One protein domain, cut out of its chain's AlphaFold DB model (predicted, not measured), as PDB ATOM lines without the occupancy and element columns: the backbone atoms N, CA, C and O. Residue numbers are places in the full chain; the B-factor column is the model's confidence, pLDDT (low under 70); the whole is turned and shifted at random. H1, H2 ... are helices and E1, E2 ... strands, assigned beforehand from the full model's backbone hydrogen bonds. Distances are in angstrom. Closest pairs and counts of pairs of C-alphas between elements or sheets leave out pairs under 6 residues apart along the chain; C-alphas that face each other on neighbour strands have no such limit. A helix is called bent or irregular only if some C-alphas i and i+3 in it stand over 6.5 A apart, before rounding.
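What this domain is: This is residues 2 to 135 of the 135 residues of an uncharacterized protein of Pseudomonas brassicacearum (UniProt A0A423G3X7). The model is a small helical head with two arms: residues 2 to 9 of H1 stick out as a short one, and residues 112 to 135, of which 112 to 133 belong to H7, as a long one. In the head, H3 lies in the core among H4, the hairpin of E1 and E2 and the first turns of H7, while H6 packs on H4 and on the hairpin. The printed part has 134 residues, mostly helix, with the order H1 H2 H3 H4 H5 H6 E1 E2 H7 and one antiparallel sheet, E1 - E2. The whole is loose, with a radius of gyration of the C-alphas of 19.8 A and spans of 68 by 45 by 39 A.

How they stand to each other: H1, residues 2 to 14, is close to but not clearly touching H2, residues 17 to 22; the C-alphas of Arg 14 and Arg 20 are closest, 6.3 A apart, and the lines are about perpendicular at 90 degrees. H3, residues 27 to 40, only just touches H4, residues 47 to 56, with 3 pairs of C-alphas within 8 A, the closest Leu 33 and Ile 54 at 7.5 A. H5, residues 59 to 64, touches no helix; its closest C-alpha to H3 is Leu 61, 7.7 A from Leu 29. H6, residues 71 to 81, touches H4 at a steep tilt of 61 degrees, opposite ways, closest at Ala 71 and Glu 55, 5.2 A between C-alphas. E1, residues 84 to 87, and E2, residues 96 to 99, form a hairpin; N 85 and O 98, and N 87 and O 96, are within hydrogen-bond range, each pair at 2.8 A. The closest C-alphas of H3 and E2 are Leu 38 and Leu 99, 6.4 A apart. H7, residues 101 to 133, touches H3 with residues 103 to 107 alone, about perpendicular at 88 degrees, closest at Ile 107 and Leu 31, 6.3 A between C-alphas. It touches H2 with residues 102 to 106 alone, closest at Ala 102 and Leu 18, 4.8 A between C-alphas. Every O i to N i+4 pair is within hydrogen-bond range in H1, H2, H4 and H6, against 9 of 10 in H3, 1 of 2 in H5 and 28 of 29 in H7.

Where its parts are: H1 begins at C-alpha 2, (-59.795, -11.926, -49.124), and is 18.5 A long. H3, 17.8 A, is only just irregular: C-alphas 37 and 40 are 6.7 A apart. H4 is 14.4 A long and H6 15.3 A. H7 runs 47.8 A to C-alpha 133 at (-80.360, -12.711, -0.491).

The domain as a whole: The C-alphas of Gly 91 and His 135 are farthest apart, 69.3 A. The printed part has no cut, and no link is long. Residues 58 to 68, 116 to 125 and 134 to 135 have pLDDT under 70.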
ATOM      1  N   LYS A   2     -59.984 -12.427 -50.510       83.00
ATOM      2  CA  LYS A   2     -59.795 -11.926 -49.124       83.00
ATOM      3  C   LYS A   2     -59.161 -12.961 -48.175       83.00
ATOM      4  O   LYS A   2     -58.207 -12.646 -47.472       83.00
ATOM      5  N   ALA A   3     -59.636 -14.211 -48.213       90.56
ATOM      6  CA  ALA A   3     -59.117 -15.281 -47.356       90.56
ATOM      7  C   ALA A   3     -57.658 -15.658 -47.672       90.56
ATOM      8  O   ALA A   3     -56.869 -15.854 -46.757       90.56
ATOM      9  N   SER A   4     -57.265 -15.697 -48.950       94.88
ATOM     10  CA  SER A   4     -55.885 -16.013 -49.348       94.88
ATOM     11  C   SER A   4     -54.883 -14.974 -48.837       94.88
ATOM     12  O   SER A   4     -53.818 -15.344 -48.349       94.88
ATOM     13  N   THR A   5     -55.242 -13.687 -48.875       95.62
ATOM     14  CA  THR A   5     -54.414 -12.605 -48.319       95.62
ATOM     15  C   THR A   5     -54.295 -12.706 -46.797       95.62
ATOM     16  O   THR A   5     -53.198 -12.563 -46.255       95.62
ATOM     17  N   ALA A   6     -55.397 -13.009 -46.101       95.75
ATOM     18  CA  ALA A   6     -55.378 -13.224 -44.655       95.75
ATOM     19  C   ALA A   6     -54.492 -14.423 -44.271       95.75
ATOM     20  O   ALA A   6     -53.625 -14.299 -43.411       95.75
ATOM     21  N   ILE A   7     -54.627 -15.552 -44.974       97.06
ATOM     22  CA  ILE A   7     -53.807 -16.753 -44.755       97.06
ATOM     23  C   ILE A   7     -52.319 -16.453 -44.971       97.06
ATOM     24  O   ILE A   7     -51.493 -16.839 -44.148       97.06
ATOM     25  N   ALA A   8     -51.962 -15.752 -46.050       96.62
ATOM     26  CA  ALA A   8     -50.575 -15.362 -46.303       96.62
ATOM     27  C   ALA A   8     -50.023 -14.469 -45.179       96.62
ATOM     28  O   ALA A   8     -48.903 -14.674 -44.710       96.62
ATOM     29  N   THR A   9     -50.837 -13.530 -44.692       97.19
ATOM     30  CA  THR A   9     -50.478 -12.661 -43.566       97.19
ATOM     31  C   THR A   9     -50.235 -13.470 -42.295       97.19
ATOM     32  O   THR A   9     -49.196 -13.306 -41.662       97.19
ATOM     33  N   PHE A  10     -51.131 -14.392 -41.943       96.88
ATOM     34  CA  PHE A  10     -50.991 -15.211 -40.736       96.88
ATOM     35  C   PHE A  10     -49.827 -16.194 -40.814       96.88
ATOM     36  O   PHE A  10     -49.155 -16.408 -39.812       96.88
ATOM     37  N   ARG A  11     -49.506 -16.722 -42.000       97.06
ATOM     38  CA  ARG A  11     -48.285 -17.517 -42.196       97.06
ATOM     39  C   ARG A  11     -47.028 -16.712 -41.873       97.06
ATOM     40  O   ARG A  11     -46.164 -17.222 -41.173       97.06
ATOM     41  N   ARG A  12     -46.954 -15.453 -42.320       97.31
ATOM     42  CA  ARG A  12     -45.844 -14.549 -41.981       97.31
ATOM     43  C   ARG A  12     -45.827 -14.185 -40.495       97.31
ATOM     44  O   ARG A  12     -44.758 -14.102 -39.903       97.31
ATOM     45  N   LEU A  13     -46.988 -13.951 -39.882       96.81
ATOM     46  CA  LEU A  13     -47.062 -13.633 -38.453       96.81
ATOM     47  C   LEU A  13     -46.690 -14.832 -37.571       96.81
ATOM     48  O   LEU A  13     -46.072 -14.641 -36.532       96.81
ATOM     49  N   ARG A  14     -46.983 -16.063 -38.004       96.31
ATOM     50  CA  ARG A  14     -46.599 -17.290 -37.288       96.31
ATOM     51  C   ARG A  14     -45.082 -17.455 -37.154       96.31
ATOM     52  O   ARG A  14     -44.639 -18.161 -36.259       96.31
ATOM     53  N   THR A  15     -44.284 -16.813 -38.010       95.56
ATOM     54  CA  THR A  15     -42.817 -16.834 -37.890       95.56
ATOM     55  C   THR A  15     -42.276 -15.769 -36.934       95.56
ATOM     56  O   THR A  15     -41.074 -15.755 -36.673       95.56
ATOM     57  N   GLN A  16     -43.116 -14.857 -36.435       97.44
ATOM     58  CA  GLN A  16     -42.689 -13.796 -35.521       97.44
ATOM     59  C   GLN A  16     -42.509 -14.338 -34.095       97.44
ATOM     60  O   GLN A  16     -43.242 -15.258 -33.715       97.44
ATOM     61  N   PRO A  17     -41.586 -13.764 -33.296       97.25
ATOM     62  CA  PRO A  17     -41.254 -14.275 -31.965       97.25
ATOM     63  C   PRO A  17     -42.471 -14.461 -31.055       97.25
ATOM     64  O   PRO A  17     -42.608 -15.514 -30.451       97.25
ATOM     65  N   LEU A  18     -43.407 -13.505 -31.038       97.06
ATOM     66  CA  LEU A  18     -44.611 -13.580 -30.203       97.06
ATOM     67  C   LEU A  18     -45.411 -14.863 -30.462       97.06
ATOM     68  O   LEU A  18     -45.697 -15.617 -29.537       97.06
ATOM     69  N   TRP A  19     -45.770 -15.140 -31.720       97.06
ATOM     70  CA  TRP A  19     -46.588 -16.318 -32.027       97.06
ATOM     71  C   TRP A  19     -45.790 -17.609 -31.828       97.06
ATOM     72  O   TRP A  19     -46.338 -18.597 -31.345       97.06
ATOM     73  N   ARG A  20     -44.491 -17.612 -32.146       95.88
ATOM     74  CA  ARG A  20     -43.635 -18.773 -31.878       95.88
ATOM     75  C   ARG A  20     -43.558 -19.081 -30.382       95.88
ATOM     76  O   ARG A  20     -43.745 -20.237 -30.027       95.88
ATOM     77  N   LEU A  21     -43.395 -18.067 -29.533       95.06
ATOM     78  CA  LEU A  21     -43.362 -18.205 -28.076       95.06
ATOM     79  C   LEU A  21     -44.672 -18.779 -27.525       95.06
ATOM     80  O   LEU A  21     -44.647 -19.733 -26.754       95.06
ATOM     81  N   LEU A  22     -45.819 -18.252 -27.967       94.62
ATOM     82  CA  LEU A  22     -47.136 -18.736 -27.527       94.62
ATOM     83  C   LEU A  22     -47.473 -20.150 -28.026       94.62
ATOM     84  O   LEU A  22     -48.315 -20.819 -27.436       94.62
ATOM     85  N   ALA A  23     -46.873 -20.588 -29.134       92.81
ATOM     86  CA  ALA A  23     -47.113 -21.903 -29.728       92.81
ATOM     87  C   ALA A  23     -46.048 -22.948 -29.355       92.81
ATOM     88  O   ALA A  23     -46.119 -24.068 -29.857       92.81
ATOM     89  N   PHE A  24     -45.048 -22.576 -28.555       84.62
ATOM     90  CA  PHE A  24     -43.954 -23.455 -28.160       84.62
ATOM     91  C   PHE A  24     -44.380 -24.377 -27.015       84.62
ATOM     92  O   PHE A  24     -45.004 -23.916 -26.060       84.62
ATOM     93  N   ASP A  25     -43.998 -25.654 -27.076       80.44
ATOM     94  CA  ASP A  25     -44.377 -26.648 -26.059       80.44
ATOM     95  C   ASP A  25     -43.858 -26.259 -24.662       80.44
ATOM     96  O   ASP A  25     -44.596 -26.334 -23.680       80.44
ATOM     97  N   HIS A  26     -42.641 -25.709 -24.582       79.62
ATOM     98  CA  HIS A  26     -42.066 -25.167 -23.340       79.62
ATOM     99  C   HIS A  26     -42.354 -23.662 -23.149       79.62
ATOM    100  O   HIS A  26     -41.638 -22.952 -22.433       79.62
ATOM    101  N   GLY A  27     -43.397 -23.145 -23.808       87.50
ATOM    102  CA  GLY A  27     -43.834 -21.749 -23.738       87.50
ATOM    103  C   GLY A  27     -44.144 -21.271 -22.314       87.50
ATOM    104  O   GLY A  27     -43.611 -20.233 -21.929       87.50
ATOM    105  N   PRO A  28     -44.920 -22.011 -21.491       88.56
ATOM    106  CA  PRO A  28     -45.230 -21.603 -20.117       88.56
ATOM    107  C   PRO A  28     -43.993 -21.441 -19.227       88.56
ATOM    108  O   PRO A  28     -43.913 -20.476 -18.475       88.56
ATOM    109  N   LEU A  29     -43.014 -22.343 -19.357       86.38
ATOM    110  CA  LEU A  29     -41.727 -22.249 -18.664       86.38
ATOM    111  C   LEU A  29     -41.000 -20.956 -19.050       86.38
ATOM    112  O   LEU A  29     -40.637 -20.157 -18.191       86.38
ATOM    113  N   THR A  30     -40.831 -20.732 -20.355       90.88
ATOM    114  CA  THR A  30     -40.146 -19.536 -20.859       90.88
ATOM    115  C   THR A  30     -40.859 -18.261 -20.405       90.88
ATOM    116  O   THR A  30     -40.218 -17.349 -19.898       90.88
ATOM    117  N   LEU A  31     -42.185 -18.202 -20.544       93.25
ATOM    118  CA  LEU A  31     -42.986 -17.051 -20.132       93.25
ATOM    119  C   LEU A  31     -42.872 -16.780 -18.633       93.25
ATOM    120  O   LEU A  31     -42.671 -15.630 -18.264       93.25
ATOM    121  N   GLY A  32     -42.952 -17.813 -17.790       91.00
ATOM    122  CA  GLY A  32     -42.834 -17.671 -16.340       91.00
ATOM    123  C   GLY A  32     -41.475 -17.113 -15.922       91.00
ATOM    124  O   GLY A  32     -41.419 -16.118 -15.206       91.00
ATOM    125  N   LEU A  33     -40.380 -17.682 -16.435       91.50
ATOM    126  CA  LEU A  33     -39.025 -17.209 -16.128       91.50
ATOM    127  C   LEU A  33     -38.799 -15.763 -16.590       91.50
ATOM    128  O   LEU A  33     -38.296 -14.927 -15.838       91.50
ATOM    129  N   LEU A  34     -39.205 -15.447 -17.823       94.44
ATOM    130  CA  LEU A  34     -39.086 -14.098 -18.374       94.44
ATOM    131  C   LEU A  34     -39.959 -13.086 -17.617       94.44
ATOM    132  O   LEU A  34     -39.517 -11.962 -17.371       94.44
ATOM    133  N   GLN A  35     -41.168 -13.478 -17.212       94.31
ATOM    134  CA  GLN A  35     -42.072 -12.632 -16.438       94.31
ATOM    135  C   GLN A  35     -41.488 -12.311 -15.056       94.31
ATOM    136  O   GLN A  35     -41.339 -11.135 -14.713       94.31
ATOM    137  N   THR A  36     -41.089 -13.330 -14.298       91.88
ATOM    138  CA  THR A  36     -40.546 -13.176 -12.941       91.88
ATOM    139  C   THR A  36     -39.299 -12.289 -12.922       91.88
ATOM    140  O   THR A  36     -39.176 -11.374 -12.101       91.88
ATOM    141  N   HIS A  37     -38.359 -12.520 -13.842       93.12
ATOM    142  CA  HIS A  37     -37.036 -11.897 -13.759       93.12
ATOM    143  C   HIS A  37     -36.863 -10.600 -14.547       93.12
ATOM    144  O   HIS A  37     -35.946  -9.850 -14.227       93.12
ATOM    145  N   LEU A  38     -37.684 -10.339 -15.569       94.44
ATOM    146  CA  LEU A  38     -37.504  -9.172 -16.446       94.44
ATOM    147  C   LEU A  38     -38.795  -8.388 -16.740       94.44
ATOM    148  O   LEU A  38     -38.747  -7.351 -17.404       94.44
ATOM    149  N   TYR A  39     -39.962  -8.863 -16.288       92.44
ATOM    150  CA  TYR A  39     -41.221  -8.122 -16.426       92.44
ATOM    151  C   TYR A  39     -41.685  -7.512 -15.100       92.44
ATOM    152  O   TYR A  39     -42.029  -6.332 -15.058       92.44
ATOM    153  N   GLU A  40     -41.705  -8.302 -14.023       88.31
ATOM    154  CA  GLU A  40     -42.246  -7.880 -12.721       88.31
ATOM    155  C   GLU A  40     -41.204  -7.227 -11.814       88.31
ATOM    156  O   GLU A  40     -41.534  -6.320 -11.051       88.31
ATOM    157  N   SER A  41     -39.955  -7.683 -11.896       79.88
ATOM    158  CA  SER A  41     -38.871  -7.221 -11.028       79.88
ATOM    159  C   SER A  41     -38.154  -6.003 -11.608       79.88
ATOM    160  O   SER A  41     -38.241  -4.905 -11.060       79.88
ATOM    161  N   GLU A  42     -37.441  -6.185 -12.717       80.19
ATOM    162  CA  GLU A  42     -36.530  -5.188 -13.286       80.19
ATOM    163  C   GLU A  42     -36.704  -5.126 -14.806       80.19
ATOM    164  O   GLU A  42     -36.914  -6.148 -15.444       80.19
ATOM    165  N   ARG A  43     -36.607  -3.936 -15.419       81.62
ATOM    166  CA  ARG A  43     -36.748  -3.804 -16.888       81.62
ATOM    167  C   ARG A  43     -35.529  -4.305 -17.668       81.62
ATOM    168  O   ARG A  43     -35.628  -4.472 -18.880       81.62
ATOM    169  N   GLY A  44     -34.421  -4.536 -16.974       91.31
ATOM    170  CA  GLY A  44     -33.183  -5.065 -17.517       91.31
ATOM    171  C   GLY A  44     -32.261  -5.535 -16.405       91.31
ATOM    172  O   GLY A  44     -32.345  -5.032 -15.284       91.31
ATOM    173  N   LEU A  45     -31.417  -6.515 -16.711       95.25
ATOM    174  CA  LEU A  45     -30.474  -7.102 -15.760       95.25
ATOM    175  C   LEU A  45     -29.095  -7.274 -16.386       95.25
ATOM    176  O   LEU A  45     -29.031  -7.735 -17.527       95.25
ATOM    177  N   PRO A  46     -28.003  -7.021 -15.642       96.62
ATOM    178  CA  PRO A  46     -26.668  -7.414 -16.079       96.62
ATOM    179  C   PRO A  46     -26.623  -8.907 -16.410       96.62
ATOM    180  O   PRO A  46     -27.230  -9.724 -15.706       96.62
ATOM    181  N   ALA A  47     -25.923  -9.269 -17.483       96.50
ATOM    182  CA  ALA A  47     -25.909 -10.631 -18.001       96.50
ATOM    183  C   ALA A  47     -25.487 -11.648 -16.938       96.50
ATOM    184  O   ALA A  47     -26.162 -12.665 -16.773       96.50
ATOM    185  N   SER A  48     -24.428 -11.360 -16.176       96.50
ATOM    186  CA  SER A  48     -23.977 -12.234 -15.090       96.50
ATOM    187  C   SER A  48     -25.081 -12.523 -14.062       96.50
ATOM    188  O   SER A  48     -25.339 -13.684 -13.738       96.50
ATOM    189  N   ILE A  49     -25.796 -11.483 -13.624       95.38
ATOM    190  CA  ILE A  49     -26.887 -11.574 -12.648       95.38
ATOM    191  C   ILE A  49     -28.076 -12.337 -13.223       95.38
ATOM    192  O   ILE A  49     -28.674 -13.161 -12.532       95.38
ATOM    193  N   PHE A  50     -28.432 -12.091 -14.486       95.06
ATOM    194  CA  PHE A  50     -29.538 -12.804 -15.116       95.06
ATOM    195  C   PHE A  50     -29.247 -14.304 -15.219       95.06
ATOM    196  O   PHE A  50     -30.081 -15.111 -14.818       95.06
ATOM    197  N   HIS A  51     -28.049 -14.688 -15.670       93.75
ATOM    198  CA  HIS A  51     -27.640 -16.094 -15.704       93.75
ATOM    199  C   HIS A  51     -27.657 -16.731 -14.311       93.75
ATOM    200  O   HIS A  51     -28.168 -17.837 -14.163       93.75
ATOM    201  N   GLU A  52     -27.143 -16.038 -13.292       92.44
ATOM    202  CA  GLU A  52     -27.151 -16.525 -11.910       92.44
ATOM    203  C   GLU A  52     -28.577 -16.746 -11.383       92.44
ATOM    204  O   GLU A  52     -28.829 -17.743 -10.708       92.44
ATOM    205  N   ARG A  53     -29.518 -15.842 -11.693       91.75
ATOM    206  CA  ARG A  53     -30.932 -15.999 -11.316       91.75
ATOM    207  C   ARG A  53     -31.548 -17.217 -11.994       91.75
ATOM    208  O   ARG A  53     -32.087 -18.058 -11.292       91.75
ATOM    209  N   ILE A  54     -31.386 -17.358 -13.310       90.38
ATOM    210  CA  ILE A  54     -31.924 -18.506 -14.059       90.38
ATOM    211  C   ILE A  54     -31.334 -19.835 -13.568       90.38
ATOM    212  O   ILE A  54     -32.057 -20.819 -13.468       90.38
ATOM    213  N   GLU A  55     -30.046 -19.875 -13.220       87.06
ATOM    214  CA  GLU A  55     -29.396 -21.082 -12.685       87.06
ATOM    215  C   GLU A  55     -29.926 -21.475 -11.291       87.06
ATOM    216  O   GLU A  55     -29.821 -22.631 -10.886       87.06
ATOM    217  N   ARG A  56     -30.493 -20.522 -10.538       85.88
ATOM    218  CA  ARG A  56     -31.068 -20.742  -9.200       85.88
ATOM    219  C   ARG A  56     -32.536 -21.144  -9.214       85.88
ATOM    220  O   ARG A  56     -33.046 -21.530  -8.160       85.88
ATOM    221  N   GLU A  57     -33.209 -21.039 -10.352       82.19
ATOM    222  CA  GLU A  57     -34.619 -21.390 -10.440       82.19
ATOM    223  C   GLU A  57     -34.801 -22.897 -10.193       82.19
ATOM    224  O   GLU A  57     -34.070 -23.716 -10.757       82.19
ATOM    225  N   PRO A  58     -35.714 -23.283  -9.282       63.62
ATOM    226  CA  PRO A  58     -35.749 -24.626  -8.731       63.62
ATOM    227  C   PRO A  58     -36.044 -25.697  -9.784       63.62
ATOM    228  O   PRO A  58     -36.840 -25.532 -10.707       63.62
ATOM    229  N   GLU A  59     -35.473 -26.875  -9.537       59.06
ATOM    230  CA  GLU A  59     -35.620 -28.106 -10.322       59.06
ATOM    231  C   GLU A  59     -37.059 -28.651 -10.429       59.06
ATOM    232  O   GLU A  59     -37.266 -29.726 -10.991       59.06
ATOM    233  N   GLU A  60     -38.074 -27.942  -9.925       52.88
ATOM    234  CA  GLU A  60     -39.495 -28.299 -10.057       52.88
ATOM    235  C   GLU A  60     -39.928 -28.419 -11.529       52.88
ATOM    236  O   GLU A  60     -40.821 -29.199 -11.865       52.88
ATOM    237  N   LEU A  61     -39.221 -27.736 -12.430       53.47
ATOM    238  CA  LEU A  61     -39.381 -27.846 -13.880       53.47
ATOM    239  C   LEU A  61     -38.739 -29.120 -14.454       53.47
ATOM    240  O   LEU A  61     -39.229 -29.678 -15.436       53.47
ATOM    241  N   ARG A  62     -37.693 -29.647 -13.805       57.53
ATOM    242  CA  ARG A  62     -36.971 -30.862 -14.220       57.53
ATOM    243  C   ARG A  62     -37.741 -32.143 -13.877       57.53
ATOM    244  O   ARG A  62     -37.539 -33.180 -14.506       57.53
ATOM    245  N   VAL A  63     -38.681 -32.066 -12.927       48.78
ATOM    246  CA  VAL A  63     -39.519 -33.186 -12.448       48.78
ATOM    247  C   VAL A  63     -40.474 -33.734 -13.526       48.78
ATOM    248  O   VAL A  63     -40.936 -34.868 -13.413       48.78
ATOM    249  N   ARG A  64     -40.728 -32.998 -14.619       52.84
ATOM    250  CA  ARG A  64     -41.585 -33.454 -15.734       52.84
ATOM    251  C   ARG A  64     -40.852 -34.214 -16.852       52.84
ATOM    252  O   ARG A  64     -41.495 -34.623 -17.812       52.84
ATOM    253  N   GLY A  65     -39.544 -34.461 -16.717       46.84
ATOM    254  CA  GLY A  65     -38.772 -35.286 -17.662       46.84
ATOM    255  C   GLY A  65     -38.263 -34.551 -18.906       46.84
ATOM    256  O   GLY A  65     -37.736 -35.184 -19.819       46.84
ATOM    257  N   GLU A  66     -38.381 -33.226 -18.944       55.25
ATOM    258  CA  GLU A  66     -37.769 -32.396 -19.977       55.25
ATOM    259  C   GLU A  66     -36.311 -32.141 -19.584       55.25
ATOM    260  O   GLU A  66     -36.022 -31.654 -18.490       55.25
ATOM    261  N   HIS A  67     -35.368 -32.550 -20.434       53.03
ATOM    262  CA  HIS A  67     -33.945 -32.328 -20.202       53.03
ATOM    263  C   HIS A  67     -33.661 -30.824 -20.258       53.03
ATOM    264  O   HIS A  67     -33.489 -30.257 -21.336       53.03
ATOM    265  N   LEU A  68     -33.671 -30.174 -19.096       63.06
ATOM    266  CA  LEU A  68     -33.418 -28.747 -19.006       63.06
ATOM    267  C   LEU A  68     -31.942 -28.481 -19.335       63.06
ATOM    268  O   LEU A  68     -31.047 -29.090 -18.748       63.06
ATOM    269  N   GLY A  69     -31.699 -27.591 -20.299       71.69
ATOM    270  CA  GLY A  69     -30.359 -27.080 -20.581       71.69
ATOM    271  C   GLY A  69     -29.825 -26.230 -19.422       71.69
ATOM    272  O   GLY A  69     -30.549 -25.918 -18.482       71.69
ATOM    273  N   THR A  70     -28.558 -25.824 -19.490       84.56
ATOM    274  CA  THR A  70     -27.997 -24.855 -18.532       84.56
ATOM    275  C   THR A  70     -28.661 -23.486 -18.697       84.56
ATOM    276  O   THR A  70     -29.213 -23.201 -19.769       84.56
ATOM    277  N   ALA A  71     -28.544 -22.594 -17.702       87.81
ATOM    278  CA  ALA A  71     -28.999 -21.208 -17.850       87.81
ATOM    279  C   ALA A  71     -28.456 -20.572 -19.140       87.81
ATOM    280  O   ALA A  71     -29.172 -19.895 -19.874       87.81
ATOM    281  N   GLN A  72     -27.205 -20.875 -19.488       90.25
ATOM    282  CA  GLN A  72     -26.586 -20.378 -20.708       90.25
ATOM    283  C   GLN A  72     -27.260 -20.870 -21.995       90.25
ATOM    284  O   GLN A  72     -27.420 -20.079 -22.924       90.25
ATOM    285  N   THR A  73     -27.691 -22.132 -22.051       89.69
ATOM    286  CA  THR A  73     -28.442 -22.663 -23.197       89.69
ATOM    287  C   THR A  73     -29.785 -21.954 -23.351       89.69
ATOM    288  O   THR A  73     -30.151 -21.587 -24.468       89.69
ATOM    289  N   TYR A  74     -30.494 -21.704 -22.248       90.00
ATOM    290  CA  TYR A  74     -31.763 -20.976 -22.281       90.00
ATOM    291  C   TYR A  74     -31.597 -19.542 -22.760       90.00
ATOM    292  O   TYR A  74     -32.252 -19.141 -23.720       90.00
ATOM    293  N   VAL A  75     -30.684 -18.786 -22.145       94.25
ATOM    294  CA  VAL A  75     -30.462 -17.378 -22.493       94.25
ATOM    295  C   VAL A  75     -30.023 -17.238 -23.951       94.25
ATOM    296  O   VAL A  75     -30.551 -16.392 -24.676       94.25
ATOM    297  N   ALA A  76     -29.115 -18.099 -24.425       95.06
ATOM    298  CA  ALA A  76     -28.709 -18.117 -25.830       95.06
ATOM    299  C   ALA A  76     -29.890 -18.417 -26.768       95.06
ATOM    300  O   ALA A  76     -30.056 -17.737 -27.783       95.06
ATOM    301  N   GLY A  77     -30.732 -19.389 -26.407       94.44
ATOM    302  CA  GLY A  77     -31.960 -19.701 -27.131       94.44
ATOM    303  C   GLY A  77     -32.893 -18.495 -27.200       94.44
ATOM    304  O   GLY A  77     -33.244 -18.054 -28.288       94.44
ATOM    305  N   TRP A  78     -33.222 -17.879 -26.069       96.06
ATOM    306  CA  TRP A  78     -34.127 -16.728 -26.013       96.06
ATOM    307  C   TRP A  78     -33.616 -15.510 -26.787       96.06
ATOM    308  O   TRP A  78     -34.413 -14.819 -27.424       96.06
ATOM    309  N   LEU A  79     -32.303 -15.271 -26.795       97.38
ATOM    310  CA  LEU A  79     -31.683 -14.265 -27.660       97.38
ATOM    311  C   LEU A  79     -31.857 -14.611 -29.145       97.38
ATOM    312  O   LEU A  79     -32.285 -13.763 -29.924       97.38
ATOM    313  N   SER A  80     -31.563 -15.854 -29.543       96.62
ATOM    314  CA  SER A  80     -31.703 -16.281 -30.945       96.62
ATOM    315  C   SER A  80     -33.151 -16.261 -31.438       96.62
ATOM    316  O   SER A  80     -33.415 -15.928 -32.593       96.62
ATOM    317  N   GLU A  81     -34.095 -16.562 -30.549       95.88
ATOM    318  CA  GLU A  81     -35.518 -16.609 -30.860       95.88
ATOM    319  C   GLU A  81     -36.166 -15.216 -30.856       95.88
ATOM    320  O   GLU A  81     -37.292 -15.062 -31.341       95.88
ATOM    321  N   GLY A  82     -35.448 -14.190 -30.383       97.38
ATOM    322  CA  GLY A  82     -35.896 -12.798 -30.344       97.38
ATOM    323  C   GLY A  82     -36.809 -12.476 -29.161       97.38
ATOM    324  O   GLY A  82     -37.665 -11.597 -29.267       97.38
ATOM    325  N   TYR A  83     -36.679 -13.206 -28.053       97.50
ATOM    326  CA  TYR A  83     -37.407 -12.940 -26.807       97.50
ATOM    327  C   TYR A  83     -36.635 -11.992 -25.887       97.50
ATOM    328  O   TYR A  83     -37.248 -11.245 -25.127       97.50
ATOM    329  N   LEU A  84     -35.305 -12.002 -25.994       98.00
ATOM    330  CA  LEU A  84     -34.408 -11.095 -25.289       98.00
ATOM    331  C   LEU A  84     -33.682 -10.161 -26.252       98.00
ATOM    332  O   LEU A  84     -33.377 -10.527 -27.388       98.00
ATOM    333  N   GLU A  85     -33.343  -8.982 -25.751       97.69
ATOM    334  CA  GLU A  85     -32.491  -7.999 -26.408       97.69
ATOM    335  C   GLU A  85     -31.256  -7.722 -25.543       97.69
ATOM    336  O   GLU A  85     -31.328  -7.702 -24.315       97.69
ATOM    337  N   ARG A  86     -30.107  -7.518 -26.199       97.44
ATOM    338  CA  ARG A  86     -28.853  -7.105 -25.554       97.44
ATOM    339  C   ARG A  86     -28.769  -5.592 -25.551       97.44
ATOM    340  O   ARG A  86     -28.871  -4.971 -26.611       97.44
ATOM    341  N   ARG A  87     -28.495  -5.003 -24.393       95.25
ATOM    342  CA  ARG A  87     -28.184  -3.582 -24.263       95.25
ATOM    343  C   ARG A  87     -26.818  -3.400 -23.627       95.25
ATOM    344  O   ARG A  87     -26.406  -4.172 -22.778       95.25
ATOM    345  N   PHE A  88     -26.125  -2.347 -24.036       95.06
ATOM    346  CA  PHE A  88     -24.870  -1.920 -23.424       95.06
ATOM    347  C   PHE A  88     -25.022  -0.454 -23.009       95.06
ATOM    348  O   PHE A  88     -24.698   0.448 -23.791       95.06
ATOM    349  N   PRO A  89     -25.616  -0.183 -21.833       91.06
ATOM    350  CA  PRO A  89     -25.765   1.184 -21.357       91.06
ATOM    351  C   PRO A  89     -24.399   1.874 -21.196       91.06
ATOM    352  O   PRO A  89     -23.414   1.224 -20.834       91.06
ATOM    353  N   PRO A  90     -24.300   3.193 -21.435       92.75
ATOM    354  CA  PRO A  90     -23.050   3.921 -21.237       92.75
ATOM    355  C   PRO A  90     -22.532   3.782 -19.801       92.75
ATOM    356  O   PRO A  90     -23.229   4.121 -18.849       92.75
ATOM    357  N   GLY A  91     -21.291   3.311 -19.655       91.19
ATOM    358  CA  GLY A  91     -20.658   3.101 -18.351       91.19
ATOM    359  C   GLY A  91     -21.012   1.778 -17.665       91.19
ATOM    360  O   GLY A  91     -20.513   1.536 -16.568       91.19
ATOM    361  N   ALA A  92     -21.824   0.920 -18.292       90.94
ATOM    362  CA  ALA A  92     -22.083  -0.420 -17.781       90.94
ATOM    363  C   ALA A  92     -20.823  -1.305 -17.893       90.94
ATOM    364  O   ALA A  92     -20.118  -1.246 -18.906       90.94
ATOM    365  N   PRO A  93     -20.525  -2.128 -16.872       93.50
ATOM    366  CA  PRO A  93     -19.378  -3.035 -16.890       93.50
ATOM    367  C   PRO A  93     -19.584  -4.254 -17.805       93.50
ATOM    368  O   PRO A  93     -18.607  -4.898 -18.183       93.50
ATOM    369  N   GLU A  94     -20.830  -4.573 -18.163       95.94
ATOM    370  CA  GLU A  94     -21.207  -5.697 -19.024       95.94
ATOM    371  C   GLU A  94     -22.501  -5.404 -19.807       95.94
ATOM    372  O   GLU A  94     -23.110  -4.346 -19.628       95.94
ATOM    373  N   GLU A  95     -22.907  -6.332 -20.687       96.00
ATOM    374  CA  GLU A  95     -24.221  -6.256 -21.333       96.00
ATOM    375  C   GLU A  95     -25.336  -6.522 -20.329       96.00
ATOM    376  O   GLU A  95     -25.207  -7.343 -19.422       96.00
ATOM    377  N   GLU A  96     -26.455  -5.853 -20.543       96.69
ATOM    378  CA  GLU A  96     -27.710  -6.127 -19.872       96.69
ATOM    379  C   GLU A  96     -28.662  -6.831 -20.838       96.69
ATOM    380  O   GLU A  96     -28.657  -6.575 -22.049       96.69
ATOM    381  N   TYR A  97     -29.499  -7.707 -20.299       97.69
ATOM    382  CA  TYR A  97     -30.589  -8.329 -21.031       97.69
ATOM    383  C   TYR A  97     -31.918  -7.699 -20.654       97.69
ATOM    384  O   TYR A  97     -32.202  -7.483 -19.477       97.69
ATOM    385  N   GLU A  98     -32.747  -7.464 -21.666       97.25
ATOM    386  CA  GLU A  98     -34.119  -6.983 -21.518       97.25
ATOM    387  C   GLU A  98     -35.080  -7.830 -22.341       97.25
ATOM    388  O   GLU A  98     -34.678  -8.508 -23.289       97.25
ATOM    389  N   LEU A  99     -36.368  -7.767 -22.007       97.94
ATOM    390  CA  LEU A  99     -37.400  -8.371 -22.844       97.94
ATOM    391  C   LEU A  99     -37.547  -7.603 -24.151       97.94
ATOM    392  O   LEU A  99     -37.673  -6.379 -24.160       97.94
ATOM    393  N   SER A 100     -37.655  -8.345 -25.250       98.00
ATOM    394  CA  SER A 100     -38.102  -7.763 -26.507       98.00
ATOM    395  C   SER A 100     -39.567  -7.332 -26.415       98.00
ATOM    396  O   SER A 100     -40.355  -7.835 -25.603       98.00
ATOM    397  N   THR A 101     -39.979  -6.443 -27.321       97.00
ATOM    398  CA  THR A 101     -41.391  -6.024 -27.413       97.00
ATOM    399  C   THR A 101     -42.325  -7.225 -27.605       97.00
ATOM    400  O   THR A 101     -43.391  -7.291 -26.996       97.00
ATOM    401  N   ALA A 102     -41.904  -8.216 -28.395       96.88
ATOM    402  CA  ALA A 102     -42.688  -9.417 -28.653       96.88
ATOM    403  C   ALA A 102     -42.891 -10.279 -27.395       96.88
ATOM    404  O   ALA A 102     -43.982 -10.816 -27.195       96.88
ATOM    405  N   ALA A 103     -41.868 -10.403 -26.542       97.12
ATOM    406  CA  ALA A 103     -41.976 -11.128 -25.277       97.12
ATOM    407  C   ALA A 103     -42.885 -10.391 -24.279       97.12
ATOM    408  O   ALA A 103     -43.744 -11.015 -23.656       97.12
ATOM    409  N   ILE A 104     -42.771  -9.060 -24.193       97.44
ATOM    410  CA  ILE A 104     -43.654  -8.212 -23.374       97.44
ATOM    411  C   ILE A 104     -45.124  -8.389 -23.779       97.44
ATOM    412  O   ILE A 104     -45.997  -8.558 -22.924       97.44
ATOM    413  N   GLU A 105     -45.416  -8.347 -25.079       97.56
ATOM    414  CA  GLU A 105     -46.772  -8.535 -25.599       97.56
ATOM    415  C   GLU A 105     -47.305  -9.950 -25.334       97.56
ATOM    416  O   GLU A 105     -48.471 -10.097 -24.966       97.56
ATOM    417  N   ALA A 106     -46.460 -10.978 -25.461       96.88
ATOM    418  CA  ALA A 106     -46.830 -12.357 -25.147       96.88
ATOM    419  C   ALA A 106     -47.201 -12.529 -23.664       96.88
ATOM    420  O   ALA A 106     -48.260 -13.082 -23.369       96.88
ATOM    421  N   ILE A 107     -46.379 -12.003 -22.745       96.06
ATOM    422  CA  ILE A 107     -46.651 -12.034 -21.298       96.06
ATOM    423  C   ILE A 107     -47.980 -11.332 -21.007       96.06
ATOM    424  O   ILE A 107     -48.877 -11.936 -20.427       96.06
ATOM    425  N   ARG A 108     -48.173 -10.100 -21.500       95.44
ATOM    426  CA  ARG A 108     -49.429  -9.349 -21.307       95.44
ATOM    427  C   ARG A 108     -50.656 -10.093 -21.818       95.44
ATOM    428  O   ARG A 108     -51.688 -10.085 -21.151       95.44
ATOM    429  N   PHE A 109     -50.556 -10.707 -22.997       95.06
ATOM    430  CA  PHE A 109     -51.650 -11.483 -23.566       95.06
ATOM    431  C   PHE A 109     -52.029 -12.649 -22.645       95.06
ATOM    432  O   PHE A 109     -53.208 -12.816 -22.334       95.06
ATOM    433  N   VAL A 110     -51.041 -13.410 -22.165       93.56
ATOM    434  CA  VAL A 110     -51.274 -14.575 -21.303       93.56
ATOM    435  C   VAL A 110     -51.788 -14.178 -19.921       93.56
ATOM    436  O   VAL A 110     -52.807 -14.717 -19.492       93.56
ATOM    437  N   SER A 111     -51.186 -13.182 -19.266       91.38
ATOM    438  CA  SER A 111     -51.673 -12.667 -17.977       91.38
ATOM    439  C   SER A 111     -53.098 -12.103 -18.081       91.38
ATOM    440  O   SER A 111     -53.915 -12.265 -17.175       91.38
ATOM    441  N   GLY A 112     -53.447 -11.481 -19.214       90.69
ATOM    442  CA  GLY A 112     -54.801 -10.985 -19.472       90.69
ATOM    443  C   GLY A 112     -55.858 -12.092 -19.573       90.69
ATOM    444  O   GLY A 112     -57.030 -11.859 -19.248       90.69
ATOM    445  N   MET A 113     -55.470 -13.311 -19.973       89.44
ATOM    446  CA  MET A 113     -56.380 -14.459 -19.985       89.44
ATOM    447  C   MET A 113     -56.796 -14.852 -18.564       89.44
ATOM    448  O   MET A 113     -57.973 -15.128 -18.344       89.44
ATOM    449  N   GLU A 114     -55.882 -14.817 -17.594       80.06
ATOM    450  CA  GLU A 114     -56.179 -15.112 -16.186       80.06
ATOM    451  C   GLU A 114     -57.126 -14.069 -15.571       80.06
ATOM    452  O   GLU A 114     -58.166 -14.410 -15.001       80.06
ATOM    453  N   GLN A 115     -56.827 -12.781 -15.767       70.44
ATOM    454  CA  GLN A 115     -57.630 -11.676 -15.228       70.44
ATOM    455  C   GLN A 115     -59.076 -11.692 -15.748       70.44
ATOM    456  O   GLN A 115     -60.019 -11.463 -14.987       70.44
ATOM    457  N   SER A 116     -59.266 -12.028 -17.027       69.00
ATOM    458  CA  SER A 116     -60.597 -12.148 -17.638       69.00
ATOM    459  C   SER A 116     -61.433 -13.273 -17.009       69.00
ATOM    460  O   SER A 116     -62.643 -13.119 -16.828       69.00
ATOM    461  N   HIS A 117     -60.802 -14.393 -16.637       60.38
ATOM    462  CA  HIS A 117     -61.486 -15.502 -15.963       60.38
ATOM    463  C   HIS A 117     -61.875 -15.148 -14.521       60.38
ATOM    464  O   HIS A 117     -62.961 -15.531 -14.073       60.38
ATOM    465  N   SER A 118     -61.044 -14.374 -13.817       59.59
ATOM    466  CA  SER A 118     -61.334 -13.912 -12.453       59.59
ATOM    467  C   SER A 118     -62.557 -12.982 -12.411       59.59
ATOM    468  O   SER A 118     -63.538 -13.274 -11.721       59.59
ATOM    469  N   ALA A 119     -62.587 -11.946 -13.260       61.03
ATOM    470  CA  ALA A 119     -63.693 -10.984 -13.313       61.03
ATOM    471  C   ALA A 119     -65.043 -11.625 -13.707       61.03
ATOM    472  O   ALA A 119     -66.094 -11.291 -13.152       61.03
ATOM    473  N   ALA A 120     -65.033 -12.585 -14.640       60.09
ATOM    474  CA  ALA A 120     -66.238 -13.323 -15.024       60.09
ATOM    475  C   ALA A 120     -66.782 -14.205 -13.883       60.09
ATOM    476  O   ALA A 120     -67.997 -14.384 -13.758       60.09
ATOM    477  N   THR A 121     -65.898 -14.752 -13.047       61.31
ATOM    478  CA  THR A 121     -66.267 -15.621 -11.921       61.31
ATOM    479  C   THR A 121     -66.820 -14.811 -10.751       61.31
ATOM    480  O   THR A 121     -67.852 -15.178 -10.190       61.31
ATOM    481  N   GLU A 122     -66.213 -13.666 -10.439       59.78
ATOM    482  CA  GLU A 122     -66.680 -12.753  -9.390       59.78
ATOM    483  C   GLU A 122     -68.062 -12.158  -9.714       59.78
ATOM    484  O   GLU A 122     -68.959 -12.141  -8.866       59.78
ATOM    485  N   SER A 123     -68.288 -11.770 -10.975       67.06
ATOM    486  CA  SER A 123     -69.594 -11.298 -11.454       67.06
ATOM    487  C   SER A 123     -70.691 -12.360 -11.284       67.06
ATOM    488  O   SER A 123     -71.786 -12.062 -10.805       67.06
ATOM    489  N   ARG A 124     -70.392 -13.627 -11.599       66.38
ATOM    490  CA  ARG A 124     -71.335 -14.746 -11.428       66.38
ATOM    491  C   ARG A 124     -71.602 -15.078  -9.962       66.38
ATOM    492  O   ARG A 124     -72.753 -15.309  -9.608       66.38
ATOM    493  N   LEU A 125     -70.578 -15.077  -9.108       69.75
ATOM    494  CA  LEU A 125     -70.747 -15.283  -7.665       69.75
ATOM    495  C   LEU A 125     -71.604 -14.180  -7.042       69.75
ATOM    496  O   LEU A 125     -72.504 -14.474  -6.261       69.75
ATOM    497  N   THR A 126     -71.387 -12.929  -7.446       73.12
ATOM    498  CA  THR A 126     -72.192 -11.788  -6.995       73.12
ATOM    499  C   THR A 126     -73.663 -11.958  -7.378       73.12
ATOM    500  O   THR A 126     -74.538 -11.758  -6.538       73.12
ATOM    501  N   LEU A 127     -73.947 -12.403  -8.608       75.19
ATOM    502  CA  LEU A 127     -75.315 -12.690  -9.053       75.19
ATOM    503  C   LEU A 127     -75.968 -13.834  -8.261       75.19
ATOM    504  O   LEU A 127     -77.145 -13.739  -7.918       75.19
ATOM    505  N   VAL A 128     -75.223 -14.893  -7.930       76.50
ATOM    506  CA  VAL A 128     -75.730 -16.000  -7.096       76.50
ATOM    507  C   VAL A 128     -76.016 -15.529  -5.670       76.50
ATOM    508  O   VAL A 128     -77.064 -15.852  -5.122       76.50
ATOM    509  N   ILE A 129     -75.127 -14.730  -5.077       78.38
ATOM    510  CA  ILE A 129     -75.331 -14.168  -3.737       78.38
ATOM    511  C   ILE A 129     -76.557 -13.249  -3.729       78.38
ATOM    512  O   ILE A 129     -77.408 -13.384  -2.857       78.38
ATOM    513  N   GLN A 130     -76.707 -12.366  -4.720       71.56
ATOM    514  CA  GLN A 130     -77.894 -11.514  -4.844       71.56
ATOM    515  C   GLN A 130     -79.182 -12.334  -5.001       71.56
ATOM    516  O   GLN A 130     -80.190 -12.005  -4.379       71.56
ATOM    517  N   ALA A 131     -79.151 -13.427  -5.769       74.31
ATOM    518  CA  ALA A 131     -80.296 -14.322  -5.919       74.31
ATOM    519  C   ALA A 131     -80.652 -15.076  -4.623       74.31
ATOM    520  O   ALA A 131     -81.822 -15.364  -4.395       74.31
ATOM    521  N   LEU A 132     -79.669 -15.369  -3.763       74.12
ATOM    522  CA  LEU A 132     -79.876 -16.020  -2.464       74.12
ATOM    523  C   LEU A 132     -80.301 -15.048  -1.351       74.12
ATOM    524  O   LEU A 132     -80.902 -15.484  -0.380       74.12
ATOM    525  N   VAL A 133     -79.987 -13.754  -1.471       73.31
ATOM    526  CA  VAL A 133     -80.360 -12.711  -0.491       73.31
ATOM    527  C   VAL A 133     -81.775 -12.164  -0.731       73.31
ATOM    528  O   VAL A 133     -82.387 -11.613   0.180       73.31
ATOM    529  N   HIS A 134     -82.308 -12.310  -1.947       58.00
ATOM    530  CA  HIS A 134     -83.672 -11.902  -2.306       58.00
ATOM    531  C   HIS A 134     -84.715 -13.038  -2.235       58.00
ATOM    532  O   HIS A 134     -85.851 -12.840  -2.673       58.00
ATOM    533  N   HIS A 135     -84.348 -14.189  -1.665       49.12
ATOM    534  CA  HIS A 135     -85.240 -15.293  -1.293       49.12
ATOM    535  C   HIS A 135     -85.310 -15.441   0.229       49.12
ATOM    536  O   HIS A 135     -86.383 -15.877   0.703       49.12
TER     537      HIS A 135